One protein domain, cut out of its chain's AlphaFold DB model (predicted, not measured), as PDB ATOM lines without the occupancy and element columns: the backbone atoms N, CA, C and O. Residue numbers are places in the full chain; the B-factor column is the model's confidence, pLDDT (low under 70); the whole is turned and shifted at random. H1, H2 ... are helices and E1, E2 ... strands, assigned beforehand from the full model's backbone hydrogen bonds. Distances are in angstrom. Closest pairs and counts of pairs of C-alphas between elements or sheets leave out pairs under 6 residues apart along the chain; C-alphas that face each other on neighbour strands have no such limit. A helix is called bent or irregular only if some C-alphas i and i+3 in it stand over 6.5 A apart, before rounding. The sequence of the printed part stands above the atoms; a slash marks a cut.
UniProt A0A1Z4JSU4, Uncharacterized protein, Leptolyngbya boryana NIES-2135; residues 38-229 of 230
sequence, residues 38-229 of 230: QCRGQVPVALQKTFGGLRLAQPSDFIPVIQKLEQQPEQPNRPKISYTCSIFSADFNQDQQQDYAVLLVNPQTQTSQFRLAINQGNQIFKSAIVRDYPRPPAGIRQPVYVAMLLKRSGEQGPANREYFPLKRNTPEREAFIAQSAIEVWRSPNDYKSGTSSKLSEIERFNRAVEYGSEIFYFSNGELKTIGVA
ATOM      1  N   GLN A  38     199.484 184.488 187.321       94.56
ATOM      2  CA  GLN A  38     199.461 185.944 187.198       94.56
ATOM      3  C   GLN A  38     198.841 186.379 185.873       94.56
ATOM      4  O   GLN A  38     199.315 186.023 184.797       94.56
ATOM      5  N   CYS A  39     197.799 187.205 185.960       92.44
ATOM      6  CA  CYS A  39     197.040 187.670 184.794       92.44
ATOM      7  C   CYS A  39     197.142 189.173 184.568       92.44
ATOM      8  O   CYS A  39     196.635 189.693 183.583       92.44
ATOM      9  N   ARG A  40     197.771 189.897 185.499       92.44
ATOM     10  CA  ARG A  40     197.963 191.349 185.442       92.44
ATOM     11  C   ARG A  40     199.288 191.724 186.087       92.44
ATOM     12  O   ARG A  40     199.792 191.001 186.946       92.44
ATOM     13  N   GLY A  41     199.819 192.883 185.721       92.44
ATOM     14  CA  GLY A  41     201.002 193.455 186.360       92.44
ATOM     15  C   GLY A  41     202.295 193.128 185.622       92.44
ATOM     16  O   GLY A  41     202.293 192.824 184.433       92.44
ATOM     17  N   GLN A  42     203.421 193.251 186.317       93.31
ATOM     18  CA  GLN A  42     204.752 193.192 185.711       93.31
ATOM     19  C   GLN A  42     205.391 191.811 185.857       93.31
ATOM     20  O   GLN A  42     204.964 191.012 186.689       93.31
ATOM     21  N   VAL A  43     206.435 191.549 185.065       92.62
ATOM     22  CA  VAL A  43     207.281 190.357 185.227       92.62
ATOM     23  C   VAL A  43     207.836 190.350 186.661       92.62
ATOM     24  O   VAL A  43     208.456 191.348 187.050       92.62
ATOM     25  N   PRO A  44     207.644 189.275 187.449       92.00
ATOM     26  CA  PRO A  44     208.216 189.166 188.789       92.00
ATOM     27  C   PRO A  44     209.733 189.367 188.786       92.00
ATOM     28  O   PRO A  44     210.417 188.890 187.883       92.00
ATOM     29  N   VAL A  45     210.273 190.035 189.811       89.31
ATOM     30  CA  VAL A  45     211.694 190.439 189.881       89.31
ATOM     31  C   VAL A  45     212.659 189.274 189.635       89.31
ATOM     32  O   VAL A  45     213.630 189.440 188.898       89.31
ATOM     33  N   ALA A  46     212.371 188.085 190.172       88.19
ATOM     34  CA  ALA A  46     213.218 186.905 189.971       88.19
ATOM     35  C   ALA A  46     213.295 186.454 188.497       88.19
ATOM     36  O   ALA A  46     214.311 185.915 188.070       88.19
ATOM     37  N   LEU A  47     212.253 186.724 187.705       90.50
ATOM     38  CA  LEU A  47     212.156 186.359 186.290       90.50
ATOM     39  C   LEU A  47     212.597 187.490 185.342       90.50
ATOM     40  O   LEU A  47     212.848 187.248 184.161       90.50
ATOM     41  N   GLN A  48     212.733 188.729 185.832       89.62
ATOM     42  CA  GLN A  48     213.094 189.886 184.998       89.62
ATOM     43  C   GLN A  48     214.454 189.713 184.317       89.62
ATOM     44  O   GLN A  48     214.585 189.966 183.119       89.62
ATOM     45  N   LYS A  49     215.459 189.217 185.053       85.00
ATOM     46  CA  LYS A  49     216.801 188.951 184.500       85.00
ATOM     47  C   LYS A  49     216.768 187.920 183.371       85.00
ATOM     48  O   LYS A  49     217.582 187.991 182.456       85.00
ATOM     49  N   THR A  50     215.817 186.993 183.423       86.31
ATOM     50  CA  THR A  50     215.662 185.906 182.456       86.31
ATOM     51  C   THR A  50     214.997 186.371 181.156       86.31
ATOM     52  O   THR A  50     215.294 185.840 180.085       86.31
ATOM     53  N   PHE A  51     214.109 187.366 181.221       89.38
ATOM     54  CA  PHE A  51     213.292 187.788 180.076       89.38
ATOM     55  C   PHE A  51     213.706 189.125 179.447       89.38
ATOM     56  O   PHE A  51     213.203 189.477 178.378       89.38
ATOM     57  N   GLY A  52     214.658 189.843 180.048       85.50
ATOM     58  CA  GLY A  52     215.227 191.062 179.477       85.50
ATOM     59  C   GLY A  52     214.182 192.168 179.298       85.50
ATOM     60  O   GLY A  52     213.411 192.454 180.207       85.50
ATOM     61  N   GLY A  53     214.152 192.801 178.119       89.19
ATOM     62  CA  GLY A  53     213.242 193.915 177.800       89.19
ATOM     63  C   GLY A  53     211.797 193.520 177.463       89.19
ATOM     64  O   GLY A  53     211.029 194.357 176.987       89.19
ATOM     65  N   LEU A  54     211.428 192.252 177.648       93.31
ATOM     66  CA  LEU A  54     210.074 191.768 177.405       93.31
ATOM     67  C   LEU A  54     209.164 192.075 178.596       93.31
ATOM     68  O   LEU A  54     209.592 192.078 179.749       93.31
ATOM     69  N   ARG A  55     207.875 192.276 178.322       95.06
ATOM     70  CA  ARG A  55     206.847 192.449 179.358       95.06
ATOM     71  C   ARG A  55     205.863 191.287 179.337       95.06
ATOM     72  O   ARG A  55     205.693 190.654 178.300       95.06
ATOM     73  N   LEU A  56     205.162 191.053 180.445       95.38
ATOM     74  CA  LEU A  56     204.020 190.136 180.446       95.38
ATOM     75  C   LEU A  56     202.935 190.640 179.490       95.38
ATOM     76  O   LEU A  56     202.669 191.851 179.434       95.38
ATOM     77  N   ALA A  57     202.282 189.708 178.793       94.62
ATOM     78  CA  ALA A  57     200.993 189.983 178.177       94.62
ATOM     79  C   ALA A  57     200.002 190.450 179.259       94.62
ATOM     80  O   ALA A  57     199.962 189.912 180.367       94.62
ATOM     81  N   GLN A  58     199.243 191.493 178.958       93.06
ATOM     82  CA  GLN A  58     198.190 192.045 179.802       93.06
ATOM     83  C   GLN A  58     196.832 191.707 179.193       93.06
ATOM     84  O   GLN A  58     196.752 191.562 177.977       93.06
ATOM     85  N   PRO A  59     195.729 191.695 179.960       91.00
ATOM     86  CA  PRO A  59     194.405 191.387 179.418       91.00
ATOM     87  C   PRO A  59     194.015 192.265 178.218       91.00
ATOM     88  O   PRO A  59     193.380 191.794 177.279       91.00
ATOM     89  N   SER A  60     194.455 193.529 178.198       89.38
ATOM     90  CA  SER A  60     194.235 194.467 177.089       89.38
ATOM     91  C   SER A  60     194.979 194.114 175.794       89.38
ATOM     92  O   SER A  60     194.618 194.622 174.736       89.38
ATOM     93  N   ASP A  61     196.013 193.277 175.871       89.31
ATOM     94  CA  ASP A  61     196.808 192.843 174.720       89.31
ATOM     95  C   ASP A  61     196.158 191.713 173.929       89.31
ATOM     96  O   ASP A  61     196.548 191.480 172.787       89.31
ATOM     97  N   PHE A  62     195.212 190.999 174.538       87.44
ATOM     98  CA  PHE A  62     194.516 189.891 173.904       87.44
ATOM     99  C   PHE A  62     193.447 190.412 172.949       87.44
ATOM    100  O   PHE A  62     192.818 191.445 173.179       87.44
ATOM    101  N   ILE A  63     193.205 189.689 171.865       79.81
ATOM    102  CA  ILE A  63     192.113 190.009 170.946       79.81
ATOM    103  C   ILE A  63     190.725 189.939 171.628       79.81
ATOM    104  O   ILE A  63     190.543 189.198 172.600       79.81
ATOM    105  N   PRO A  64     189.704 190.637 171.092       78.62
ATOM    106  CA  PRO A  64     188.400 190.761 171.746       78.62
ATOM    107  C   PRO A  64     187.687 189.444 172.061       78.62
ATOM    108  O   PRO A  64     186.986 189.365 173.064       78.62
ATOM    109  N   VAL A  65     187.844 188.409 171.228       76.06
ATOM    110  CA  VAL A  65     187.208 187.106 171.491       76.06
ATOM    111  C   VAL A  65     187.760 186.468 172.768       76.06
ATOM    112  O   VAL A  65     186.975 186.073 173.619       76.06
ATOM    113  N   ILE A  66     189.084 186.478 172.970       80.94
ATOM    114  CA  ILE A  66     189.722 185.959 174.190       80.94
ATOM    115  C   ILE A  66     189.279 186.767 175.416       80.94
ATOM    116  O   ILE A  66     188.909 186.203 176.443       80.94
ATOM    117  N   GLN A  67     189.248 188.097 175.291       83.50
ATOM    118  CA  GLN A  67     188.799 188.984 176.369       83.50
ATOM    119  C   GLN A  67     187.345 188.719 176.780       83.50
ATOM    120  O   GLN A  67     187.027 188.760 177.965       83.50
ATOM    121  N   LYS A  68     186.460 188.450 175.812       78.38
ATOM    122  CA  LYS A  68     185.052 188.133 176.079       78.38
ATOM    123  C   LYS A  68     184.881 186.787 176.772       78.38
ATOM    124  O   LYS A  68     184.027 186.685 177.644       78.38
ATOM    125  N   LEU A  69     185.686 185.783 176.425       76.19
ATOM    126  CA  LEU A  69     185.634 184.471 177.081       76.19
ATOM    127  C   LEU A  69     185.977 184.551 178.564       76.19
ATOM    128  O   LEU A  69     185.288 183.950 179.377       76.19
ATOM    129  N   GLU A  70     186.988 185.343 178.921       83.75
ATOM    130  CA  GLU A  70     187.353 185.599 180.322       83.75
ATOM    131  C   GLU A  70     186.202 186.235 181.124       83.75
ATOM    132  O   GLU A  70     186.091 186.042 182.333       83.75
ATOM    133  N   GLN A  71     185.344 187.016 180.460       82.56
ATOM    134  CA  GLN A  71     184.216 187.716 181.082       82.56
ATOM    135  C   GLN A  71     182.945 186.867 181.167       82.56
ATOM    136  O   GLN A  71     181.975 187.307 181.788       82.56
ATOM    137  N   GLN A  72     182.911 185.684 180.541       75.50
ATOM    138  CA  GLN A  72     181.729 184.834 180.610       75.50
ATOM    139  C   GLN A  72     181.484 184.391 182.058       75.50
ATOM    140  O   GLN A  72     182.432 184.044 182.769       75.50
ATOM    141  N   PRO A  73     180.219 184.409 182.513       72.12
ATOM    142  CA  PRO A  73     179.887 183.947 183.847       72.12
ATOM    143  C   PRO A  73     180.290 182.483 184.003       72.12
ATOM    144  O   PRO A  73     180.157 181.684 183.071       72.12
ATOM    145  N   GLU A  74     180.772 182.140 185.196       70.62
ATOM    146  CA  GLU A  74     181.108 180.763 185.534       70.62
ATOM    147  C   GLU A  74     179.897 179.866 185.274       70.62
ATOM    148  O   GLU A  74     178.788 180.120 185.753       70.62
ATOM    149  N   GLN A  75     180.101 178.817 184.479       67.88
ATOM    150  CA  GLN A  75     179.062 177.820 184.298       67.88
ATOM    151  C   GLN A  75     179.028 176.903 185.524       67.88
ATOM    152  O   GLN A  75     180.090 176.468 185.982       67.88
ATOM    153  N   PRO A  76     177.834 176.554 186.036       68.56
ATOM    154  CA  PRO A  76     177.728 175.601 187.129       68.56
ATOM    155  C   PRO A  76     178.422 174.291 186.738       68.56
ATOM    156  O   PRO A  76     178.172 173.736 185.666       68.56
ATOM    157  N   ASN A  77     179.304 173.806 187.616       69.00
ATOM    158  CA  ASN A  77     180.117 172.595 187.445       69.00
ATOM    159  C   ASN A  77     181.232 172.663 186.382       69.00
ATOM    160  O   ASN A  77     181.704 171.615 185.940       69.00
ATOM    161  N   ARG A  78     181.688 173.857 185.975       61.91
ATOM    162  CA  ARG A  78     182.919 174.003 185.179       61.91
ATOM    163  C   ARG A  78     183.953 174.850 185.921       61.91
ATOM    164  O   ARG A  78     183.584 175.891 186.460       61.91
ATOM    165  N   PRO A  79     185.236 174.441 185.950       64.44
ATOM    166  CA  PRO A  79     186.284 175.279 186.512       64.44
ATOM    167  C   PRO A  79     186.387 176.576 185.707       64.44
ATOM    168  O   PRO A  79     186.270 176.564 184.478       64.44
ATOM    169  N   LYS A  80     186.610 177.696 186.398       71.88
ATOM    170  CA  LYS A  80     186.898 178.967 185.739       71.88
ATOM    171  C   LYS A  80     188.190 178.833 184.939       71.88
ATOM    172  O   LYS A  80     189.234 178.488 185.490       71.88
ATOM    173  N   ILE A  81     188.103 179.124 183.647       76.38
ATOM    174  CA  ILE A  81     189.245 179.117 182.739       76.38
ATOM    175  C   ILE A  81     189.750 180.550 182.600       76.38
ATOM    176  O   ILE A  81     188.991 181.435 182.206       76.38
ATOM    177  N   SER A  82     191.023 180.767 182.920       85.25
ATOM    178  CA  SER A  82     191.636 182.093 182.874       85.25
ATOM    179  C   SER A  82     192.476 182.257 181.605       85.25
ATOM    180  O   SER A  82     193.669 181.955 181.580       85.25
ATOM    181  N   TYR A  83     191.841 182.728 180.536       85.56
ATOM    182  CA  TYR A  83     192.430 182.871 179.202       85.56
ATOM    183  C   TYR A  83     193.436 184.015 179.073       85.56
ATOM    184  O   TYR A  83     194.271 184.017 178.171       85.56
ATOM    185  N   THR A  84     193.339 185.012 179.947       91.38
ATOM    186  CA  THR A  84     194.189 186.211 179.908       91.38
ATOM    187  C   THR A  84     195.363 186.150 180.884       91.38
ATOM    188  O   THR A  84     196.067 187.146 181.065       91.38
ATOM    189  N   CYS A  85     195.584 184.999 181.529       93.12
ATOM    190  CA  CYS A  85     196.735 184.814 182.401       93.12
ATOM    191  C   CYS A  85     198.015 184.555 181.612       93.12
ATOM    192  O   CYS A  85     198.034 183.842 180.610       93.12
ATOM    193  N   SER A  86     199.099 185.152 182.098       95.12
ATOM    194  CA  SER A  86     200.385 185.218 181.403       95.12
ATOM    195  C   SER A  86     201.496 184.508 182.159       95.12
ATOM    196  O   SER A  86     202.594 184.393 181.627       95.12
ATOM    197  N   ILE A  87     201.228 184.052 183.383       95.62
ATOM    198  CA  ILE A  87     202.105 183.177 184.157       95.62
ATOM    199  C   ILE A  87     201.275 182.024 184.702       95.62
ATOM    200  O   ILE A  87     200.210 182.264 185.275       95.62
ATOM    201  N   PHE A  88     201.813 180.815 184.568       94.75
ATOM    202  CA  PHE A  88     201.387 179.623 185.290       94.75
ATOM    203  C   PHE A  88     202.609 178.901 185.852       94.75
ATOM    204  O   PHE A  88     203.625 178.792 185.162       94.75
ATOM    205  N   SER A  89     202.498 178.389 187.074       94.56
ATOM    206  CA  SER A  89     203.532 177.591 187.720       94.56
ATOM    207  C   SER A  89     203.167 176.107 187.765       94.56
ATOM    208  O   SER A  89     202.003 175.730 187.946       94.56
ATOM    209  N   ALA A  90     204.177 175.261 187.599       92.38
ATOM    210  CA  ALA A  90     204.110 173.819 187.816       92.38
ATOM    211  C   ALA A  90     205.533 173.251 187.910       92.38
ATOM    212  O   ALA A  90     206.483 173.929 187.549       92.38
ATOM    213  N   ASP A  91     205.679 172.006 188.348       91.31
ATOM    214  CA  ASP A  91     206.899 171.228 188.109       91.31
ATOM    215  C   ASP A  91     206.809 170.641 186.691       91.31
ATOM    216  O   ASP A  91     206.144 169.620 186.472       91.31
ATOM    217  N   PHE A  92     207.329 171.366 185.691       89.81
ATOM    218  CA  PHE A  92     207.191 170.958 184.293       89.81
ATOM    219  C   PHE A  92     208.215 169.888 183.936       89.81
ATOM    220  O   PHE A  92     207.855 168.946 183.235       89.81
ATOM    221  N   ASN A  93     209.460 170.016 184.399       89.94
ATOM    222  CA  ASN A  93     210.547 169.088 184.079       89.94
ATOM    223  C   ASN A  93     210.672 167.890 185.050       89.94
ATOM    224  O   ASN A  93     211.506 167.019 184.803       89.94
ATOM    225  N   GLN A  94     209.821 167.812 186.080       87.38
ATOM    226  CA  GLN A  94     209.757 166.744 187.086       87.38
ATOM    227  C   GLN A  94     210.982 166.660 188.005       87.38
ATOM    228  O   GLN A  94     211.332 165.575 188.479       87.38
ATOM    229  N   ASP A  95     211.644 167.788 188.260       89.69
ATOM    230  CA  ASP A  95     212.791 167.858 189.167       89.69
ATOM    231  C   ASP A  95     212.415 168.273 190.603       89.69
ATOM    232  O   ASP A  95     213.299 168.496 191.434       89.69
ATOM    233  N   GLN A  96     211.111 168.315 190.908       89.44
ATOM    234  CA  GLN A  96     210.530 168.734 192.189       89.44
ATOM    235  C   GLN A  96     210.719 170.223 192.498       89.44
ATOM    236  O   GLN A  96     210.496 170.658 193.632       89.44
ATOM    237  N   GLN A  97     211.097 171.023 191.502       90.62
ATOM    238  CA  GLN A  97     211.155 172.469 191.607       90.62
ATOM    239  C   GLN A  97     210.023 173.117 190.822       90.62
ATOM    240  O   GLN A  97     209.438 172.570 189.894       90.62
ATOM    241  N   GLN A  98     209.678 174.328 191.243       92.56
ATOM    242  CA  GLN A  98     208.636 175.096 190.593       92.56
ATOM    243  C   GLN A  98     209.198 175.849 189.387       92.56
ATOM    244  O   GLN A  98     210.029 176.749 189.547       92.56
ATOM    245  N   ASP A  99     208.681 175.515 188.212       94.06
ATOM    246  CA  ASP A  99     208.938 176.158 186.931       94.06
ATOM    247  C   ASP A  99     207.807 177.121 186.552       94.06
ATOM    248  O   ASP A  99     206.715 177.102 187.130       94.06
ATOM    249  N   TYR A 100     208.053 177.950 185.534       95.44
ATOM    250  CA  TYR A 100     207.095 178.952 185.068       95.44
ATOM    251  C   TYR A 100     206.902 178.916 183.556       95.44
ATOM    252  O   TYR A 100     207.844 179.051 182.774       95.44
ATOM    253  N   ALA A 101     205.644 178.822 183.148       95.06
ATOM    254  CA  ALA A 101     205.183 179.065 181.795       95.06
ATOM    255  C   ALA A 101     204.767 180.524 181.664       95.06
ATOM    256  O   ALA A 101     203.948 181.003 182.450       95.06
ATOM    257  N   VAL A 102     205.339 181.237 180.693       96.00
ATOM    258  CA  VAL A 102     205.202 182.693 180.602       96.00
ATOM    259  C   VAL A 102     204.850 183.129 179.184       96.00
ATOM    260  O   VAL A 102     205.537 182.766 178.226       96.00
ATOM    261  N   LEU A 103     203.807 183.955 179.063       95.62
ATOM    262  CA  LEU A 103     203.431 184.639 177.829       95.62
ATOM    263  C   LEU A 103     203.908 186.088 177.885       95.62
ATOM    264  O   LEU A 103     203.442 186.910 178.679       95.62
ATOM    265  N   LEU A 104     204.868 186.391 177.022       94.88
ATOM    266  CA  LEU A 104     205.545 187.675 176.950       94.88
ATOM    267  C   LEU A 104     205.182 188.404 175.662       94.88
ATOM    268  O   LEU A 104     204.867 187.784 174.653       94.88
ATOM    269  N   VAL A 105     205.285 189.729 175.682       93.94
ATOM    270  CA  VAL A 105     205.117 190.591 174.510       93.94
ATOM    271  C   VAL A 105     206.374 191.429 174.336       93.94
ATOM    272  O   VAL A 105     206.839 192.082 175.276       93.94
ATOM    273  N   ASN A 106     206.906 191.442 173.116       92.25
ATOM    274  CA  ASN A 106     207.927 192.395 172.708       92.25
ATOM    275  C   ASN A 106     207.257 193.758 172.441       92.25
ATOM    276  O   ASN A 106     206.444 193.858 171.519       92.25
ATOM    277  N   PRO A 107     207.558 194.816 173.216       89.38
ATOM    278  CA  PRO A 107     206.860 196.091 173.076       89.38
ATOM    279  C   PRO A 107     207.179 196.819 171.759       89.38
ATOM    280  O   PRO A 107     206.355 197.606 171.297       89.38
ATOM    281  N   GLN A 108     208.322 196.546 171.125       88.81
ATOM    282  CA  GLN A 108     208.709 197.153 169.852       88.81
ATOM    283  C   GLN A 108     208.045 196.449 168.665       88.81
ATOM    284  O   GLN A 108     207.426 197.096 167.823       88.81
ATOM    285  N   THR A 109     208.148 195.120 168.597       87.69
ATOM    286  CA  THR A 109     207.653 194.339 167.450       87.69
ATOM    287  C   THR A 109     206.212 193.875 167.613       87.69
ATOM    288  O   THR A 109     205.609 193.424 166.640       87.69
ATOM    289  N   GLN A 110     205.652 193.970 168.824       85.88
ATOM    290  CA  GLN A 110     204.320 193.458 169.163       85.88
ATOM    291  C   GLN A 110     204.195 191.939 168.922       85.88
ATOM    292  O   GLN A 110     203.102 191.421 168.723       85.88
ATOM    293  N   THR A 111     205.326 191.225 168.922       87.94
ATOM    294  CA  THR A 111     205.389 189.758 168.846       87.94
ATOM    295  C   THR A 111     205.130 189.166 170.223       87.94
ATOM    296  O   THR A 111     205.701 189.639 171.211       87.94
ATOM    297  N   SER A 112     204.301 188.128 170.279       90.44
ATOM    298  CA  SER A 112     204.040 187.376 171.505       90.44
ATOM    299  C   SER A 112     204.969 186.164 171.584       90.44
ATOM    300  O   SER A 112     205.242 185.530 170.570       90.44
ATOM    301  N   GLN A 113     205.471 185.836 172.770       92.94
ATOM    302  CA  GLN A 113     206.403 184.727 172.981       92.94
ATOM    303  C   GLN A 113     205.932 183.851 174.129       92.94
ATOM    304  O   GLN A 113     205.783 184.336 175.252       92.94
ATOM    305  N   PHE A 114     205.756 182.563 173.857       93.44
ATOM    306  CA  PHE A 114     205.634 181.560 174.900       93.44
ATOM    307  C   PHE A 114     207.026 181.058 175.281       93.44
ATOM    308  O   PHE A 114     207.788 180.552 174.446       93.44
ATOM    309  N   ARG A 115     207.360 181.217 176.558       94.56
ATOM    310  CA  ARG A 115     208.618 180.762 177.139       94.56
ATOM    311  C   ARG A 115     208.358 179.868 178.338       94.56
ATOM    312  O   ARG A 115     207.412 180.082 179.092       94.56
ATOM    313  N   LEU A 116     209.272 178.930 178.542       94.25
ATOM    314  CA  LEU A 116     209.422 178.229 179.810       94.25
ATOM    315  C   LEU A 116     210.633 178.811 180.536       94.25
ATOM    316  O   LEU A 116     211.677 179.036 179.916       94.25
ATOM    317  N   ALA A 117     210.478 179.077 181.826       94.88
ATOM    318  CA  ALA A 117     211.544 179.383 182.766       94.88
ATOM    319  C   ALA A 117     211.675 178.198 183.725       94.88
ATOM    320  O   ALA A 117     210.854 178.030 184.623       94.88
ATOM    321  N   ILE A 118     212.701 177.386 183.483       93.56
ATOM    322  CA  ILE A 118     213.014 176.182 184.244       93.56
ATOM    323  C   ILE A 118     213.918 176.561 185.409       93.56
ATOM    324  O   ILE A 118     214.959 177.200 185.209       93.56
ATOM    325  N   ASN A 119     213.514 176.195 186.617       92.75
ATOM    326  CA  ASN A 119     214.280 176.447 187.825       92.75
ATOM    327  C   ASN A 119     215.533 175.562 187.838       92.75
ATOM    328  O   ASN A 119     215.512 174.405 187.439       92.75
ATOM    329  N   GLN A 120     216.671 176.126 188.218       91.12
ATOM    330  CA  GLN A 120     217.957 175.427 188.320       91.12
ATOM    331  C   GLN A 120     218.420 175.333 189.782       91.12
ATOM    332  O   GLN A 120     219.584 175.039 190.049       91.12
ATOM    333  N   GLY A 121     217.525 175.618 190.729       87.44
ATOM    334  CA  GLY A 121     217.820 175.768 192.148       87.44
ATOM    335  C   GLY A 121     217.905 177.233 192.555       87.44
ATOM    336  O   GLY A 121     218.285 178.105 191.774       87.44
ATOM    337  N   ASN A 122     217.562 177.515 193.816       86.00
ATOM    338  CA  ASN A 122     217.701 178.842 194.431       86.00
ATOM    339  C   ASN A 122     217.052 179.988 193.624       86.00
ATOM    340  O   ASN A 122     217.555 181.110 193.637       86.00
ATOM    341  N   GLN A 123     215.948 179.706 192.916       85.06
ATOM    342  CA  GLN A 123     215.250 180.656 192.035       85.06
ATOM    343  C   GLN A 123     216.126 181.216 190.900       85.06
ATOM    344  O   GLN A 123     215.932 182.340 190.432       85.06
ATOM    345  N   ILE A 124     217.106 180.436 190.444       89.31
ATOM    346  CA  ILE A 124     217.889 180.740 189.250       89.31
ATOM    347  C   ILE A 124     217.194 180.071 188.071       89.31
ATOM    348  O   ILE A 124     217.134 178.849 188.001       89.31
ATOM    349  N   PHE A 125     216.677 180.859 187.130       92.06
ATOM    350  CA  PHE A 125     215.881 180.330 186.021       92.06
ATOM    351  C   PHE A 125     216.639 180.343 184.698       92.06
ATOM    352  O   PHE A 125     217.094 181.394 184.233       92.06
ATOM    353  N   LYS A 126     216.676 179.186 184.033       91.19
ATOM    354  CA  LYS A 126     217.036 179.074 182.620       91.19
ATOM    355  C   LYS A 126     215.771 179.219 181.785       91.19
ATOM    356  O   LYS A 126     214.805 178.501 182.011       91.19
ATOM    357  N   SER A 127     215.773 180.110 180.793       85.75
ATOM    358  CA  SER A 127     214.650 180.211 179.857       85.75
ATOM    359  C   SER A 127     214.965 179.616 178.499       85.75
ATOM    360  O   SER A 127     216.042 179.834 177.947       85.75
ATOM    361  N   ALA A 128     213.985 178.899 177.954       83.06
ATOM    362  CA  ALA A 128     213.929 178.536 176.551       83.06
ATOM    363  C   ALA A 128     212.769 179.287 175.888       83.06
ATOM    364  O   ALA A 128     211.650 179.317 176.414       83.06
ATOM    365  N   ILE A 129     213.038 179.892 174.728       79.00
ATOM    366  CA  ILE A 129     211.963 180.292 173.820       79.00
ATOM    367  C   ILE A 129     211.361 178.999 173.290       79.00
ATOM    368  O   ILE A 129     212.061 178.212 172.658       79.00
ATOM    369  N   VAL A 130     210.082 178.778 173.585       86.56
ATOM    370  CA  VAL A 130     209.372 177.583 173.128       86.56
ATOM    371  C   VAL A 130     208.642 177.889 171.832       86.56
ATOM    372  O   VAL A 130     208.726 177.122 170.873       86.56
ATOM    373  N   ARG A 131     207.952 179.034 171.776       88.88
ATOM    374  CA  ARG A 131     207.249 179.457 170.568       88.88
ATOM    375  C   ARG A 131     207.173 180.968 170.428       88.88
ATOM    376  O   ARG A 131     206.812 181.667 171.373       88.88
ATOM    377  N   ASP A 132     207.435 181.438 169.213       88.06
ATOM    378  CA  ASP A 132     207.134 182.800 168.791       88.06
ATOM    379  C   ASP A 132     205.811 182.838 168.028       88.06
ATOM    380  O   ASP A 132     205.550 182.033 167.129       88.06
ATOM    381  N   TYR A 133     204.995 183.821 168.381       83.81
ATOM    382  CA  TYR A 133     203.723 184.125 167.756       83.81
ATOM    383  C   TYR A 133     203.841 185.510 167.116       83.81
ATOM    384  O   TYR A 133     203.803 186.521 167.831       83.81
ATOM    385  N   PRO A 134     204.033 185.581 165.784       77.12
ATOM    386  CA  PRO A 134     204.220 186.848 165.090       77.12
ATOM    387  C   PRO A 134     203.017 187.759 165.305       77.12
ATOM    388  O   PRO A 134     201.914 187.293 165.584       77.12
ATOM    389  N   ARG A 135     203.227 189.069 165.157       71.56
ATOM    390  CA  ARG A 135     202.147 190.049 165.272       71.56
ATOM    391  C   ARG A 135     200.940 189.616 164.417       71.56
ATOM    392  O   ARG A 135     201.146 189.220 163.266       71.56
ATOM    393  N   PRO A 136     199.703 189.718 164.937       64.50
ATOM    394  CA  PRO A 136     198.531 189.337 164.166       64.50
ATOM    395  C   PRO A 136     198.358 190.183 162.888       64.50
ATOM    396  O   PRO A 136     198.933 191.276 162.782       64.50
ATOM    397  N   PRO A 137     197.569 189.686 161.913       63.72
ATOM    398  CA  PRO A 137     197.386 190.320 160.610       63.72
ATOM    399  C   PRO A 137     196.915 191.780 160.671       63.72
ATOM    400  O   PRO A 137     196.319 192.244 161.649       63.72
ATOM    401  N   ALA A 138     197.149 192.509 159.577       56.03
ATOM    402  CA  ALA A 138     196.760 193.909 159.445       56.03
ATOM    403  C   ALA A 138     195.258 194.119 159.731       56.03
ATOM    404  O   ALA A 138     194.404 193.444 159.161       56.03
ATOM    405  N   GLY A 139     194.941 195.073 160.613       62.62
ATOM    406  CA  GLY A 139     193.572 195.381 161.056       62.62
ATOM    407  C   GLY A 139     193.279 194.992 162.509       62.62
ATOM    408  O   GLY A 139     192.389 195.581 163.122       62.62
ATOM    409  N   ILE A 140     194.073 194.093 163.098       64.56
ATOM    410  CA  ILE A 140     194.043 193.784 164.534       64.56
ATOM    411  C   ILE A 140     195.138 194.611 165.223       64.56
ATOM    412  O   ILE A 140     196.313 194.547 164.862       64.56
ATOM    413  N   ARG A 141     194.755 195.457 166.187       67.12
ATOM    414  CA  ARG A 141     195.703 196.355 166.882       67.12
ATOM    415  C   ARG A 141     196.389 195.692 168.080       67.12
ATOM    416  O   ARG A 141     197.409 196.196 168.536       67.12
ATOM    417  N   GLN A 142     195.826 194.595 168.569       75.06
ATOM    418  CA  GLN A 142     196.263 193.839 169.735       75.06
ATOM    419  C   GLN A 142     197.421 192.883 169.387       75.06
ATOM    420  O   GLN A 142     197.336 192.230 168.353       75.06
ATOM    421  N   PRO A 143     198.489 192.775 170.200       72.44
ATOM    422  CA  PRO A 143     199.648 191.921 169.907       72.44
ATOM    423  C   PRO A 143     199.449 190.428 170.199       72.44
ATOM    424  O   PRO A 143     200.214 189.605 169.690       72.44
ATOM    425  N   VAL A 144     198.466 190.063 171.028       73.94
ATOM    426  CA  VAL A 144     198.290 188.691 171.516       73.94
ATOM    427  C   VAL A 144     197.031 188.083 170.905       73.94
ATOM    428  O   VAL A 144     195.904 188.455 171.230       73.94
ATOM    429  N   TYR A 145     197.225 187.107 170.026       78.00
ATOM    430  CA  TYR A 145     196.151 186.292 169.449       78.00
ATOM    431  C   TYR A 145     196.145 184.866 170.018       78.00
ATOM    432  O   TYR A 145     195.493 183.988 169.465       78.00
ATOM    433  N   VAL A 146     196.878 184.637 171.109       80.62
ATOM    434  CA  VAL A 146     197.020 183.331 171.756       80.62
ATOM    435  C   VAL A 146     196.626 183.399 173.226       80.62
ATOM    436  O   VAL A 146     196.738 184.458 173.831       80.62
ATOM    437  N   ALA A 147     196.192 182.287 173.809       86.81
ATOM    438  CA  ALA A 147     195.952 182.154 175.247       86.81
ATOM    439  C   ALA A 147     196.712 180.940 175.780       86.81
ATOM    440  O   ALA A 147     196.843 179.949 175.067       86.81
ATOM    441  N   MET A 148     197.211 181.018 177.015       90.56
ATOM    442  CA  MET A 148     197.821 179.872 177.692       90.56
ATOM    443  C   MET A 148     196.851 179.292 178.708       90.56
ATOM    444  O   MET A 148     196.223 180.036 179.458       90.56
ATOM    445  N   LEU A 149     196.791 177.969 178.772       87.50
ATOM    446  CA  LEU A 149     196.007 177.221 179.739       87.50
ATOM    447  C   LEU A 149     196.905 176.192 180.422       87.50
ATOM    448  O   LEU A 149     197.685 175.503 179.765       87.50
ATOM    449  N   LEU A 150     196.785 176.082 181.744       88.19
ATOM    450  CA  LEU A 150     197.475 175.058 182.523       88.19
ATOM    451  C   LEU A 150     196.577 173.832 182.683       88.19
ATOM    452  O   LEU A 150     195.461 173.933 183.187       88.19
ATOM    453  N   LYS A 151     197.118 172.665 182.336       86.44
ATOM    454  CA  LYS A 151     196.628 171.360 182.777       86.44
ATOM    455  C   LYS A 151     197.562 170.862 183.875       86.44
ATOM    456  O   LYS A 151     198.753 170.695 183.614       86.44
ATOM    457  N   ARG A 152     197.069 170.633 185.097       85.62
ATOM    458  CA  ARG A 152     197.929 170.124 186.182       85.62
ATOM    459  C   ARG A 152     198.177 168.619 186.038       85.62
ATOM    460  O   ARG A 152     197.460 167.909 185.329       85.62
ATOM    461  N   SER A 153     199.203 168.126 186.727       84.31
ATOM    462  CA  SER A 153     199.434 166.688 186.907       84.31
ATOM    463  C   SER A 153     198.182 165.999 187.467       84.31
ATOM    464  O   SER A 153     197.542 166.511 188.384       84.31
ATOM    465  N   GLY A 154     197.802 164.861 186.881       79.12
ATOM    466  CA  GLY A 154     196.632 164.083 187.295       79.12
ATOM    467  C   GLY A 154     195.278 164.664 186.871       79.12
ATOM    468  O   GLY A 154     194.279 163.945 186.903       79.12
ATOM    469  N   GLU A 155     195.220 165.920 186.422       76.94
ATOM    470  CA  GLU A 155     193.990 166.505 185.894       76.94
ATOM    471  C   GLU A 155     193.707 166.024 184.469       76.94
ATOM    472  O   GLU A 155     194.600 165.829 183.641       76.94
ATOM    473  N   GLN A 156     192.424 165.883 184.151       63.59
ATOM    474  CA  GLN A 156     191.987 165.813 182.762       63.59
ATOM    475  C   GLN A 156     191.869 167.254 182.245       63.59
ATOM    476  O   GLN A 156     191.055 168.017 182.751       63.59
ATOM    477  N   GLY A 157     192.702 167.641 181.275       54.72
ATOM    478  CA  GLY A 157     192.649 168.973 180.652       54.72
ATOM    479  C   GLY A 157     191.767 169.022 179.398       54.72
ATOM    480  O   GLY A 157     191.105 168.027 179.089       54.72
ATOM    481  N   PRO A 158     191.817 170.122 178.616       51.47
ATOM    482  CA  PRO A 158     191.119 170.254 177.325       51.47
ATOM    483  C   PRO A 158     191.522 169.204 176.267       51.47
ATOM    484  O   PRO A 158     190.884 169.083 175.231       51.47
ATOM    485  N   ALA A 159     192.455 168.308 176.595       43.16
ATOM    486  CA  ALA A 159     192.633 166.978 176.004       43.16
ATOM    487  C   ALA A 159     191.504 165.956 176.332       43.16
ATOM    488  O   ALA A 159     191.724 164.740 176.333       43.16
ATOM    489  N   ASN A 160     190.291 166.426 176.628       41.41
ATOM    490  CA  ASN A 160     189.078 165.625 176.787       41.41
ATOM    491  C   ASN A 160     188.017 166.298 175.903       41.41
ATOM    492  O   ASN A 160     187.483 167.340 176.257       41.41
ATOM    493  N   ARG A 161     187.739 165.819 174.693       42.41
ATOM    494  CA  ARG A 161     187.039 164.567 174.388       42.41
ATOM    495  C   ARG A 161     187.321 164.209 172.920       42.41
ATOM    496  O   ARG A 161     187.402 165.095 172.089       42.41
ATOM    497  N   GLU A 162     187.471 162.920 172.627       43.53
ATOM    498  CA  GLU A 162     187.509 162.310 171.274       43.53
ATOM    499  C   GLU A 162     188.710 162.612 170.348       43.53
ATOM    500  O   GLU A 162     189.106 161.704 169.623       43.53
ATOM    501  N   TYR A 163     189.370 163.772 170.443       48.00
ATOM    502  CA  TYR A 163     190.411 164.206 169.484       48.00
ATOM    503  C   TYR A 163     191.863 164.111 169.979       48.00
ATOM    504  O   TYR A 163     192.793 164.484 169.267       48.00
ATOM    505  N   PHE A 164     192.105 163.606 171.196       58.41
ATOM    506  CA  PHE A 164     193.483 163.448 171.669       58.41
ATOM    507  C   PHE A 164     194.200 162.374 170.831       58.41
ATOM    508  O   PHE A 164     193.742 161.226 170.829       58.41
ATOM    509  N   PRO A 165     195.327 162.686 170.159       57.28
ATOM    510  CA  PRO A 165     195.960 161.756 169.223       57.28
ATOM    511  C   PRO A 165     196.519 160.503 169.911       57.28
ATOM    512  O   PRO A 165     196.740 159.482 169.258       57.28
ATOM    513  N   LEU A 166     196.735 160.543 171.234       66.25
ATOM    514  CA  LEU A 166     197.212 159.382 171.983       66.25
ATOM    515  C   LEU A 166     196.040 158.475 172.385       66.25
ATOM    516  O   LEU A 166     195.131 158.859 173.139       66.25
ATOM    517  N   LYS A 167     196.090 157.234 171.893       65.88
ATOM    518  CA  LYS A 167     195.107 156.182 172.181       65.88
ATOM    519  C   LYS A 167     194.994 155.936 173.690       65.88
ATOM    520  O   LYS A 167     195.938 156.139 174.449       65.88
ATOM    521  N   ARG A 168     193.810 155.507 174.144       69.00
ATOM    522  CA  ARG A 168     193.630 155.088 175.546       69.00
ATOM    523  C   ARG A 168     194.588 153.935 175.868       69.00
ATOM    524  O   ARG A 168     194.781 153.066 175.023       69.00
ATOM    525  N   ASN A 169     195.120 153.935 177.090       71.94
ATOM    526  CA  ASN A 169     195.994 152.887 177.633       71.94
ATOM    527  C   ASN A 169     197.323 152.707 176.876       71.94
ATOM    528  O   ASN A 169     197.807 151.584 176.750       71.94
ATOM    529  N   THR A 170     197.900 153.785 176.336       70.31
ATOM    530  CA  THR A 170     199.293 153.762 175.863       70.31
ATOM    531  C   THR A 170     200.215 154.442 176.878       70.31
ATOM    532  O   THR A 170     199.778 155.398 177.533       70.31
ATOM    533  N   PRO A 171     201.488 154.013 176.988       73.62
ATOM    534  CA  PRO A 171     202.455 154.627 177.901       73.62
ATOM    535  C   PRO A 171     202.604 156.142 177.707       73.62
ATOM    536  O   PRO A 171     202.758 156.887 178.671       73.62
ATOM    537  N   GLU A 172     202.499 156.634 176.472       73.31
ATOM    538  CA  GLU A 172     202.610 158.059 176.151       73.31
ATOM    539  C   GLU A 172     201.431 158.856 176.713       73.31
ATOM    540  O   GLU A 172     201.606 159.972 177.205       73.31
ATOM    541  N   ARG A 173     200.222 158.283 176.659       76.31
ATOM    542  CA  ARG A 173     199.033 158.910 177.235       76.31
ATOM    543  C   ARG A 173     199.107 158.921 178.756       76.31
ATOM    544  O   ARG A 173     198.729 159.917 179.366       76.31
ATOM    545  N   GLU A 174     199.564 157.831 179.362       77.31
ATOM    546  CA  GLU A 174     199.743 157.742 180.812       77.31
ATOM    547  C   GLU A 174     200.778 158.759 181.303       77.31
ATOM    548  O   GLU A 174     200.485 159.519 182.227       77.31
ATOM    549  N   ALA A 175     201.922 158.862 180.618       75.50
ATOM    550  CA  ALA A 175     202.938 159.877 180.887       75.50
ATOM    551  C   ALA A 175     202.358 161.295 180.777       75.50
ATOM    552  O   ALA A 175     202.464 162.085 181.714       75.50
ATOM    553  N   PHE A 176     201.641 161.585 179.686       78.12
ATOM    554  CA  PHE A 176     200.978 162.873 179.499       78.12
ATOM    555  C   PHE A 176     199.974 163.197 180.616       78.12
ATOM    556  O   PHE A 176     199.916 164.332 181.088       78.12
ATOM    557  N   ILE A 177     199.164 162.229 181.063       79.50
ATOM    558  CA  ILE A 177     198.196 162.429 182.155       79.50
ATOM    559  C   ILE A 177     198.919 162.700 183.480       79.50
ATOM    560  O   ILE A 177     198.495 163.584 184.229       79.50
ATOM    561  N   ALA A 178     200.024 162.005 183.740       81.12
ATOM    562  CA  ALA A 178     200.796 162.139 184.969       81.12
ATOM    563  C   ALA A 178     201.533 163.485 185.106       81.12
ATOM    564  O   ALA A 178     201.964 163.833 186.202       81.12
ATOM    565  N   GLN A 179     201.669 164.269 184.036       84.75
ATOM    566  CA  GLN A 179     202.485 165.488 184.014       84.75
ATOM    567  C   GLN A 179     201.659 166.766 183.891       84.75
ATOM    568  O   GLN A 179     200.554 166.759 183.351       84.75
ATOM    569  N   SER A 180     202.196 167.884 184.376       88.56
ATOM    570  CA  SER A 180     201.626 169.193 184.056       88.56
ATOM    571  C   SER A 180     201.947 169.562 182.605       88.56
ATOM    572  O   SER A 180     203.013 169.224 182.094       88.56
ATOM    573  N   ALA A 181     201.029 170.256 181.940       88.38
ATOM    574  CA  ALA A 181     201.183 170.673 180.552       88.38
ATOM    575  C   ALA A 181     200.632 172.084 180.345       88.38
ATOM    576  O   ALA A 181     199.696 172.504 181.028       88.38
ATOM    577  N   ILE A 182     201.200 172.792 179.373       89.31
ATOM    578  CA  ILE A 182     200.667 174.064 178.893       89.31
ATOM    579  C   ILE A 182     200.048 173.845 177.536       89.31
ATOM    580  O   ILE A 182     200.706 173.389 176.606       89.31
ATOM    581  N   GLU A 183     198.793 174.223 177.421       86.75
ATOM    582  CA  GLU A 183     198.144 174.352 176.139       86.75
ATOM    583  C   GLU A 183     198.182 175.812 175.704       86.75
ATOM    584  O   GLU A 183     197.866 176.716 176.479       86.75
ATOM    585  N   VAL A 184     198.583 176.043 174.458       86.06
ATOM    586  CA  VAL A 184     198.529 177.357 173.834       86.06
ATOM    587  C   VAL A 184     197.492 177.333 172.726       86.06
ATOM    588  O   VAL A 184     197.664 176.676 171.698       86.06
ATOM    589  N   TRP A 185     196.408 178.066 172.947       81.12
ATOM    590  CA  TRP A 185     195.363 178.292 171.954       81.12
ATOM    591  C   TRP A 185     195.763 179.416 171.027       81.12
ATOM    592  O   TRP A 185     196.373 180.389 171.467       81.12
ATOM    593  N   ARG A 186     195.372 179.316 169.758       74.12
ATOM    594  CA  ARG A 186     195.579 180.364 168.762       74.12
ATOM    595  C   ARG A 186     194.243 180.774 168.177       74.12
ATOM    596  O   ARG A 186     193.451 179.937 167.778       74.12
ATOM    597  N   SER A 187     194.019 182.073 168.076       65.19
ATOM    598  CA  SER A 187     192.912 182.601 167.293       65.19
ATOM    599  C   SER A 187     193.191 182.460 165.798       65.19
ATOM    600  O   SER A 187     194.331 182.672 165.378       65.19
ATOM    601  N   PRO A 188     192.164 182.215 164.970       56.78
ATOM    602  CA  PRO A 188     192.303 182.132 163.527       56.78
ATOM    603  C   PRO A 188     192.793 183.449 162.930       56.78
ATOM    604  O   PRO A 188     192.387 184.543 163.342       56.78
ATOM    605  N   ASN A 189     193.628 183.316 161.900       49.69
ATOM    606  CA  ASN A 189     194.190 184.419 161.117       49.69
ATOM    607  C   ASN A 189     193.114 185.218 160.361       49.69
ATOM    608  O   ASN A 189     193.322 186.381 160.017       49.69
ATOM    609  N   ASP A 190     191.944 184.613 160.155       50.06
ATOM    610  CA  ASP A 190     190.859 185.147 159.333       50.06
ATOM    611  C   ASP A 190     189.879 186.006 160.138       50.06
ATOM    612  O   ASP A 190     188.792 186.323 159.648       50.06
ATOM    613  N   TYR A 191     190.238 186.397 161.372       50.34
ATOM    614  CA  TYR A 191     189.462 187.339 162.179       50.34
ATOM    615  C   TYR A 191     189.462 188.728 161.520       50.34
ATOM    616  O   TYR A 191     190.128 189.675 161.935       50.34
ATOM    617  N   LYS A 192     188.678 188.869 160.453       51.72
ATOM    618  CA  LYS A 192     188.243 190.153 159.932       51.72
ATOM    619  C   LYS A 192     187.200 190.662 160.909       51.72
ATOM    620  O   LYS A 192     186.125 190.078 161.036       51.72
ATOM    621  N   SER A 193     187.478 191.788 161.553       49.56
ATOM    622  CA  SER A 193     186.552 192.491 162.451       49.56
ATOM    623  C   SER A 193     185.223 192.927 161.796       49.56
ATOM    624  O   SER A 193     184.441 193.623 162.436       49.56
ATOM    625  N   GLY A 194     184.946 192.536 160.542       46.72
ATOM    626  CA  GLY A 194     183.931 193.146 159.686       46.72
ATOM    627  C   GLY A 194     182.939 192.231 158.954       46.72
ATOM    628  O   GLY A 194     182.115 192.774 158.232       46.72
ATOM    629  N   THR A 195     182.928 190.899 159.098       42.44
ATOM    630  CA  THR A 195     181.987 190.066 158.300       42.44
ATOM    631  C   THR A 195     181.400 188.860 159.033       42.44
ATOM    632  O   THR A 195     181.878 187.740 158.913       42.44
ATOM    633  N   SER A 196     180.306 189.078 159.763       41.72
ATOM    634  CA  SER A 196     178.993 188.466 159.487       41.72
ATOM    635  C   SER A 196     178.054 188.800 160.647       41.72
ATOM    636  O   SER A 196     178.279 188.438 161.798       41.72
ATOM    637  N   SER A 197     176.970 189.506 160.348       50.28
ATOM    638  CA  SER A 197     175.907 189.866 161.293       50.28
ATOM    639  C   SER A 197     175.036 188.674 161.726       50.28
ATOM    640  O   SER A 197     173.941 188.876 162.239       50.28
ATOM    641  N   LYS A 198     175.484 187.431 161.488       51.78
ATOM    642  CA  LYS A 198     174.665 186.218 161.623       51.78
ATOM    643  C   LYS A 198     175.237 185.133 162.534       51.78
ATOM    644  O   LYS A 198     174.484 184.239 162.887       51.78
ATOM    645  N   LEU A 199     176.513 185.199 162.918       52.94
ATOM    646  CA  LEU A 199     177.088 184.220 163.843       52.94
ATOM    647  C   LEU A 199     177.007 184.725 165.282       52.94
ATOM    648  O   LEU A 199     177.445 185.844 165.600       52.94
ATOM    649  N   SER A 200     176.497 183.866 166.161       57.56
ATOM    650  CA  SER A 200     176.589 184.078 167.601       57.56
ATOM    651  C   SER A 200     178.060 184.208 168.019       57.56
ATOM    652  O   SER A 200     178.984 183.753 167.338       57.56
ATOM    653  N   GLU A 201     178.320 184.876 169.142       54.22
ATOM    654  CA  GLU A 201     179.685 184.974 169.679       54.22
ATOM    655  C   GLU A 201     180.267 183.591 170.019       54.22
ATOM    656  O   GLU A 201     181.473 183.403 169.911       54.22
ATOM    657  N   ILE A 202     179.399 182.619 170.326       49.62
ATOM    658  CA  ILE A 202     179.739 181.217 170.598       49.62
ATOM    659  C   ILE A 202     180.147 180.474 169.320       49.62
ATOM    660  O   ILE A 202     181.110 179.724 169.340       49.62
ATOM    661  N   GLU A 203     179.488 180.699 168.183       54.53
ATOM    662  CA  GLU A 203     179.915 180.091 166.909       54.53
ATOM    663  C   GLU A 203     181.210 180.711 166.388       54.53
ATOM    664  O   GLU A 203     182.050 180.015 165.824       54.53
ATOM    665  N   ARG A 204     181.405 182.017 166.613       54.22
ATOM    666  CA  ARG A 204     182.699 182.667 166.363       54.22
ATOM    667  C   ARG A 204     183.790 182.133 167.285       54.22
ATOM    668  O   ARG A 204     184.928 182.043 166.850       54.22
ATOM    669  N   PHE A 205     183.443 181.779 168.520       52.16
ATOM    670  CA  PHE A 205     184.334 181.131 169.475       52.16
ATOM    671  C   PHE A 205     184.682 179.699 169.065       52.16
ATOM    672  O   PHE A 205     185.862 179.395 168.974       52.16
ATOM    673  N   ASN A 206     183.703 178.852 168.748       50.59
ATOM    674  CA  ASN A 206     183.958 177.472 168.329       50.59
ATOM    675  C   ASN A 206     184.827 177.447 167.069       50.59
ATOM    676  O   ASN A 206     185.859 176.795 167.068       50.59
ATOM    677  N   ARG A 207     184.528 178.302 166.082       52.41
ATOM    678  CA  ARG A 207     185.399 178.492 164.911       52.41
ATOM    679  C   ARG A 207     186.758 179.102 165.229       52.41
ATOM    680  O   ARG A 207     187.669 178.981 164.426       52.41
ATOM    681  N   ALA A 208     186.897 179.822 166.341       47.56
ATOM    682  CA  ALA A 208     188.181 180.366 166.766       47.56
ATOM    683  C   ALA A 208     189.042 179.347 167.521       47.56
ATOM    684  O   ALA A 208     190.262 179.465 167.496       47.56
ATOM    685  N   VAL A 209     188.417 178.368 168.170       48.84
ATOM    686  CA  VAL A 209     189.087 177.258 168.857       48.84
ATOM    687  C   VAL A 209     189.372 176.096 167.892       48.84
ATOM    688  O   VAL A 209     190.405 175.452 168.038       48.84
ATOM    689  N   GLU A 210     188.547 175.903 166.854       48.66
ATOM    690  CA  GLU A 210     188.693 174.868 165.804       48.66
ATOM    691  C   GLU A 210     190.018 174.953 165.012       48.66
ATOM    692  O   GLU A 210     190.442 173.987 164.392       48.66
ATOM    693  N   TYR A 211     190.739 176.085 165.026       52.97
ATOM    694  CA  TYR A 211     191.973 176.244 164.226       52.97
ATOM    695  C   TYR A 211     193.243 175.662 164.865       52.97
ATOM    696  O   TYR A 211     194.337 175.776 164.300       52.97
ATOM    697  N   GLY A 212     193.091 175.006 166.012       65.31
ATOM    698  CA  GLY A 212     194.104 174.156 166.607       65.31
ATOM    699  C   GLY A 212     194.863 174.764 167.784       65.31
ATOM    700  O   GLY A 212     195.059 175.978 167.905       65.31
ATOM    701  N   SER A 213     195.315 173.881 168.668       76.12
ATOM    702  CA  SER A 213     196.126 174.195 169.837       76.12
ATOM    703  C   SER A 213     197.455 173.449 169.799       76.12
ATOM    704  O   SER A 213     197.621 172.422 169.141       76.12
ATOM    705  N   GLU A 214     198.447 173.992 170.496       82.00
ATOM    706  CA  GLU A 214     199.692 173.280 170.760       82.00
ATOM    707  C   GLU A 214     199.767 172.956 172.246       82.00
ATOM    708  O   GLU A 214     199.630 173.840 173.091       82.00
ATOM    709  N   ILE A 215     200.012 171.690 172.565       84.25
ATOM    710  CA  ILE A 215     200.191 171.216 173.933       84.25
ATOM    711  C   ILE A 215     201.672 170.935 174.155       84.25
ATOM    712  O   ILE A 215     202.270 170.131 173.441       84.25
ATOM    713  N   PHE A 216     202.251 171.573 175.164       87.31
ATOM    714  CA  PHE A 216     203.647 171.455 175.562       87.31
ATOM    715  C   PHE A 216     203.744 170.739 176.909       87.31
ATOM    716  O   PHE A 216     203.111 171.147 177.884       87.31
ATOM    717  N   TYR A 217     204.540 169.675 176.966       86.56
ATOM    718  CA  TYR A 217     204.751 168.858 178.165       86.56
ATOM    719  C   TYR A 217     206.153 168.247 178.138       86.56
ATOM    720  O   TYR A 217     206.740 168.122 177.068       86.56
ATOM    721  N   PHE A 218     206.705 167.856 179.282       84.75
ATOM    722  CA  PHE A 218     207.984 167.141 179.310       84.75
ATOM    723  C   PHE A 218     207.761 165.644 179.361       84.75
ATOM    724  O   PHE A 218     206.912 165.190 180.100       84.75
ATOM    725  N   SER A 219     208.565 164.862 178.654       80.88
ATOM    726  CA  SER A 219     208.612 163.408 178.792       80.88
ATOM    727  C   SER A 219     210.069 162.977 178.854       80.88
ATOM    728  O   SER A 219     210.848 163.330 177.970       80.88
ATOM    729  N   ASN A 220     210.446 162.253 179.913       79.50
ATOM    730  CA  ASN A 220     211.824 161.811 180.158       79.50
ATOM    731  C   ASN A 220     212.852 162.964 180.111       79.50
ATOM    732  O   ASN A 220     213.920 162.828 179.523       79.50
ATOM    733  N   GLY A 221     212.509 164.120 180.689       79.38
ATOM    734  CA  GLY A 221     213.371 165.310 180.705       79.38
ATOM    735  C   GLY A 221     213.421 166.103 179.392       79.38
ATOM    736  O   GLY A 221     214.064 167.149 179.337       79.38
ATOM    737  N   GLU A 222     212.717 165.668 178.346       84.69
ATOM    738  CA  GLU A 222     212.652 166.369 177.063       84.69
ATOM    739  C   GLU A 222     211.309 167.073 176.873       84.69
ATOM    740  O   GLU A 222     210.254 166.469 177.060       84.69
ATOM    741  N   LEU A 223     211.335 168.330 176.423       86.75
ATOM    742  CA  LEU A 223     210.123 169.044 176.024       86.75
ATOM    743  C   LEU A 223     209.546 168.422 174.744       86.75
ATOM    744  O   LEU A 223     210.222 168.320 173.718       86.75
ATOM    745  N   LYS A 224     208.277 168.034 174.800       85.06
ATOM    746  CA  LYS A 224     207.479 167.502 173.699       85.06
ATOM    747  C   LYS A 224     206.350 168.472 173.366       85.06
ATOM    748  O   LYS A 224     205.841 169.187 174.232       85.06
ATOM    749  N   THR A 225     205.945 168.461 172.099       85.25
ATOM    750  CA  THR A 225     204.819 169.251 171.597       85.25
ATOM    751  C   THR A 225     203.865 168.349 170.835       85.25
ATOM    752  O   THR A 225     204.294 167.558 169.997       85.25
ATOM    753  N   ILE A 226     202.571 168.497 171.099       77.38
ATOM    754  CA  ILE A 226     201.497 167.895 170.312       77.38
ATOM    755  C   ILE A 226     200.719 169.035 169.663       77.38
ATOM    756  O   ILE A 226     200.236 169.923 170.362       77.38
ATOM    757  N   GLY A 227     200.610 169.013 168.338       74.62
ATOM    758  CA  GLY A 227     199.643 169.838 167.624       74.62
ATOM    759  C   GLY A 227     198.288 169.142 167.628       74.62
ATOM    760  O   GLY A 227     198.200 167.968 167.270       74.62
ATOM    761  N   VAL A 228     197.251 169.858 168.037       68.31
ATOM    762  CA  VAL A 228     195.854 169.455 167.902       68.31
ATOM    763  C   VAL A 228     195.271 170.372 166.839       68.31
ATOM    764  O   VAL A 228     195.301 171.583 167.014       68.31
ATOM    765  N   ALA A 229     194.827 169.824 165.718       61.69
ATOM    766  CA  ALA A 229     194.123 170.556 164.671       61.69
ATOM    767  C   ALA A 229     192.855 169.771 164.334       61.69
ATOM    768  O   ALA A 229     192.917 168.537 164.330       61.69
TER     769      ALA A 229
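Overview. This is residues 38 to 229 of the 230 residues of an uncharacterized protein of Leptolyngbya boryana NIES-2135 (UniProt A0A1Z4JSU4). Two strongly twisted sheets of four strands, E1 to E4 and E5 to E8, stand only partly face to face as a sandwich, with E5 and E6 toward the first sheet and E7 and E8 reaching away from it. H1 covers part of the first sheet's face turned away from the second, H3 sits beside the strands of the second, H2 and H4 lie near each other at one end, and the loop of residues 73 to 79 sticks out. The printed part has 192 residues, with named elements in the order H1 H2 E1 E2 E3 E4 E5 H3 E6 H4 E7 E8; both sheets are antiparallel, in the orders E1 E2 E3 E4 and E5 E6 E7 E8. The class is mixed, helices and strands, though under half of the residues are in named elements. The whole is compact, with a radius of gyration of the C-alphas of 16.9 A and spans of 52 by 44 by 29 A.

Along the chain. H1, residues 45 to 51, begins with C-alpha 45 at (211.694, 190.439, 189.881) and is 10.3 A long. H2, residues 64 to 70, is 10.1 A long. Four strands follow: E1, residues 87 to 90, 10.2 A; E2, residues 99 to 105, 19.4 A; E3, residues 112 to 119, 22.2 A; and E4, residues 125 to 133, 22.3 A, which bends by 51 degrees at residue 130. E5, residues 146 to 151, is 16.3 A long and starts at C-alpha 146 (197.020, 183.331, 171.756). H3, residues 171 to 178, measures 10.4 A, E6, residues 181 to 186, 16.3 A, and H4, residues 201 to 209, 12.2 A. E7, residues 213 to 219, spans 18.8 A and E8, residues 222 to 228, 19.4 A, ending at C-alpha 228 (195.854, 169.455, 167.902).

Arrangement. E1 to E4 form a meander, each strand the antiparallel neighbour of the one before. In the hairpin E1 and E2, N 88 and O 101 are 3.0 A apart, within hydrogen-bond range; so are N 102 and O 115 of the hairpin E2 and E3, 2.9 A, and N 114 and O 131 of the hairpin E3 and E4, 2.8 A. Residues 55 to 56 pair antiparallel with 104 to 105 of E2. H1 is on this sheet at a height of 8.3 A, only just over E2 and E3 with 3 C-alphas on each; its closest C-alphas to E4 are Thr 50 and Ser 127, 6.3 A. Between the sheets, the parts that face each other are 9.6 A centre to centre; the closest C-alphas of E1 and E5 are Phe 88 and Leu 150, 6.6 A. E7 and E8 are apart from E1 to E4. In the second sheet, within hydrogen-bond range are N 149 and O 183 of E5 and E6, 2.8 A, N 184 and O 214 of E6 and E7, 2.8 A, and N 215 and O 226 of the hairpin E7 and E8, 2.8 A. H3 is on this sheet at a height of 7.5 A, over none of its strands; the C-alphas of Ala 175 and Ser 219 in E7, 7.0 A apart, are the closest. H2 only grazes the sheet with residues 66 to 67. H4 is only just not on it, with 4 pairs of C-alphas within 10 A. H2 and H4 are close but not clearly touching, about perpendicular at 84 degrees, their closest C-alphas those of Val 65 and Phe 205, 6.9 A. Every O i to N i+4 pair is within hydrogen-bond range in H2, H3 and H4; H1 has 1 of 3, beside 3 of 4 O i to N i+3 pairs, and is irregular, but only just, with C-alphas 46 and 49 6.9 A apart.

Size, cuts and confidence. The two C-alphas farthest apart, those of Asn 122 and Lys 198, are 54.6 A apart. The printed part has no cut. The links H1 to H2, H2 to E1, E4 to E5, E5 to H3 and E6 to H4 are long. Mean pLDDT of the printed part is 77.7; residues 75 to 79, 136 to 141, 156 to 168, 187 to 212 and 228 to 229 are under 70.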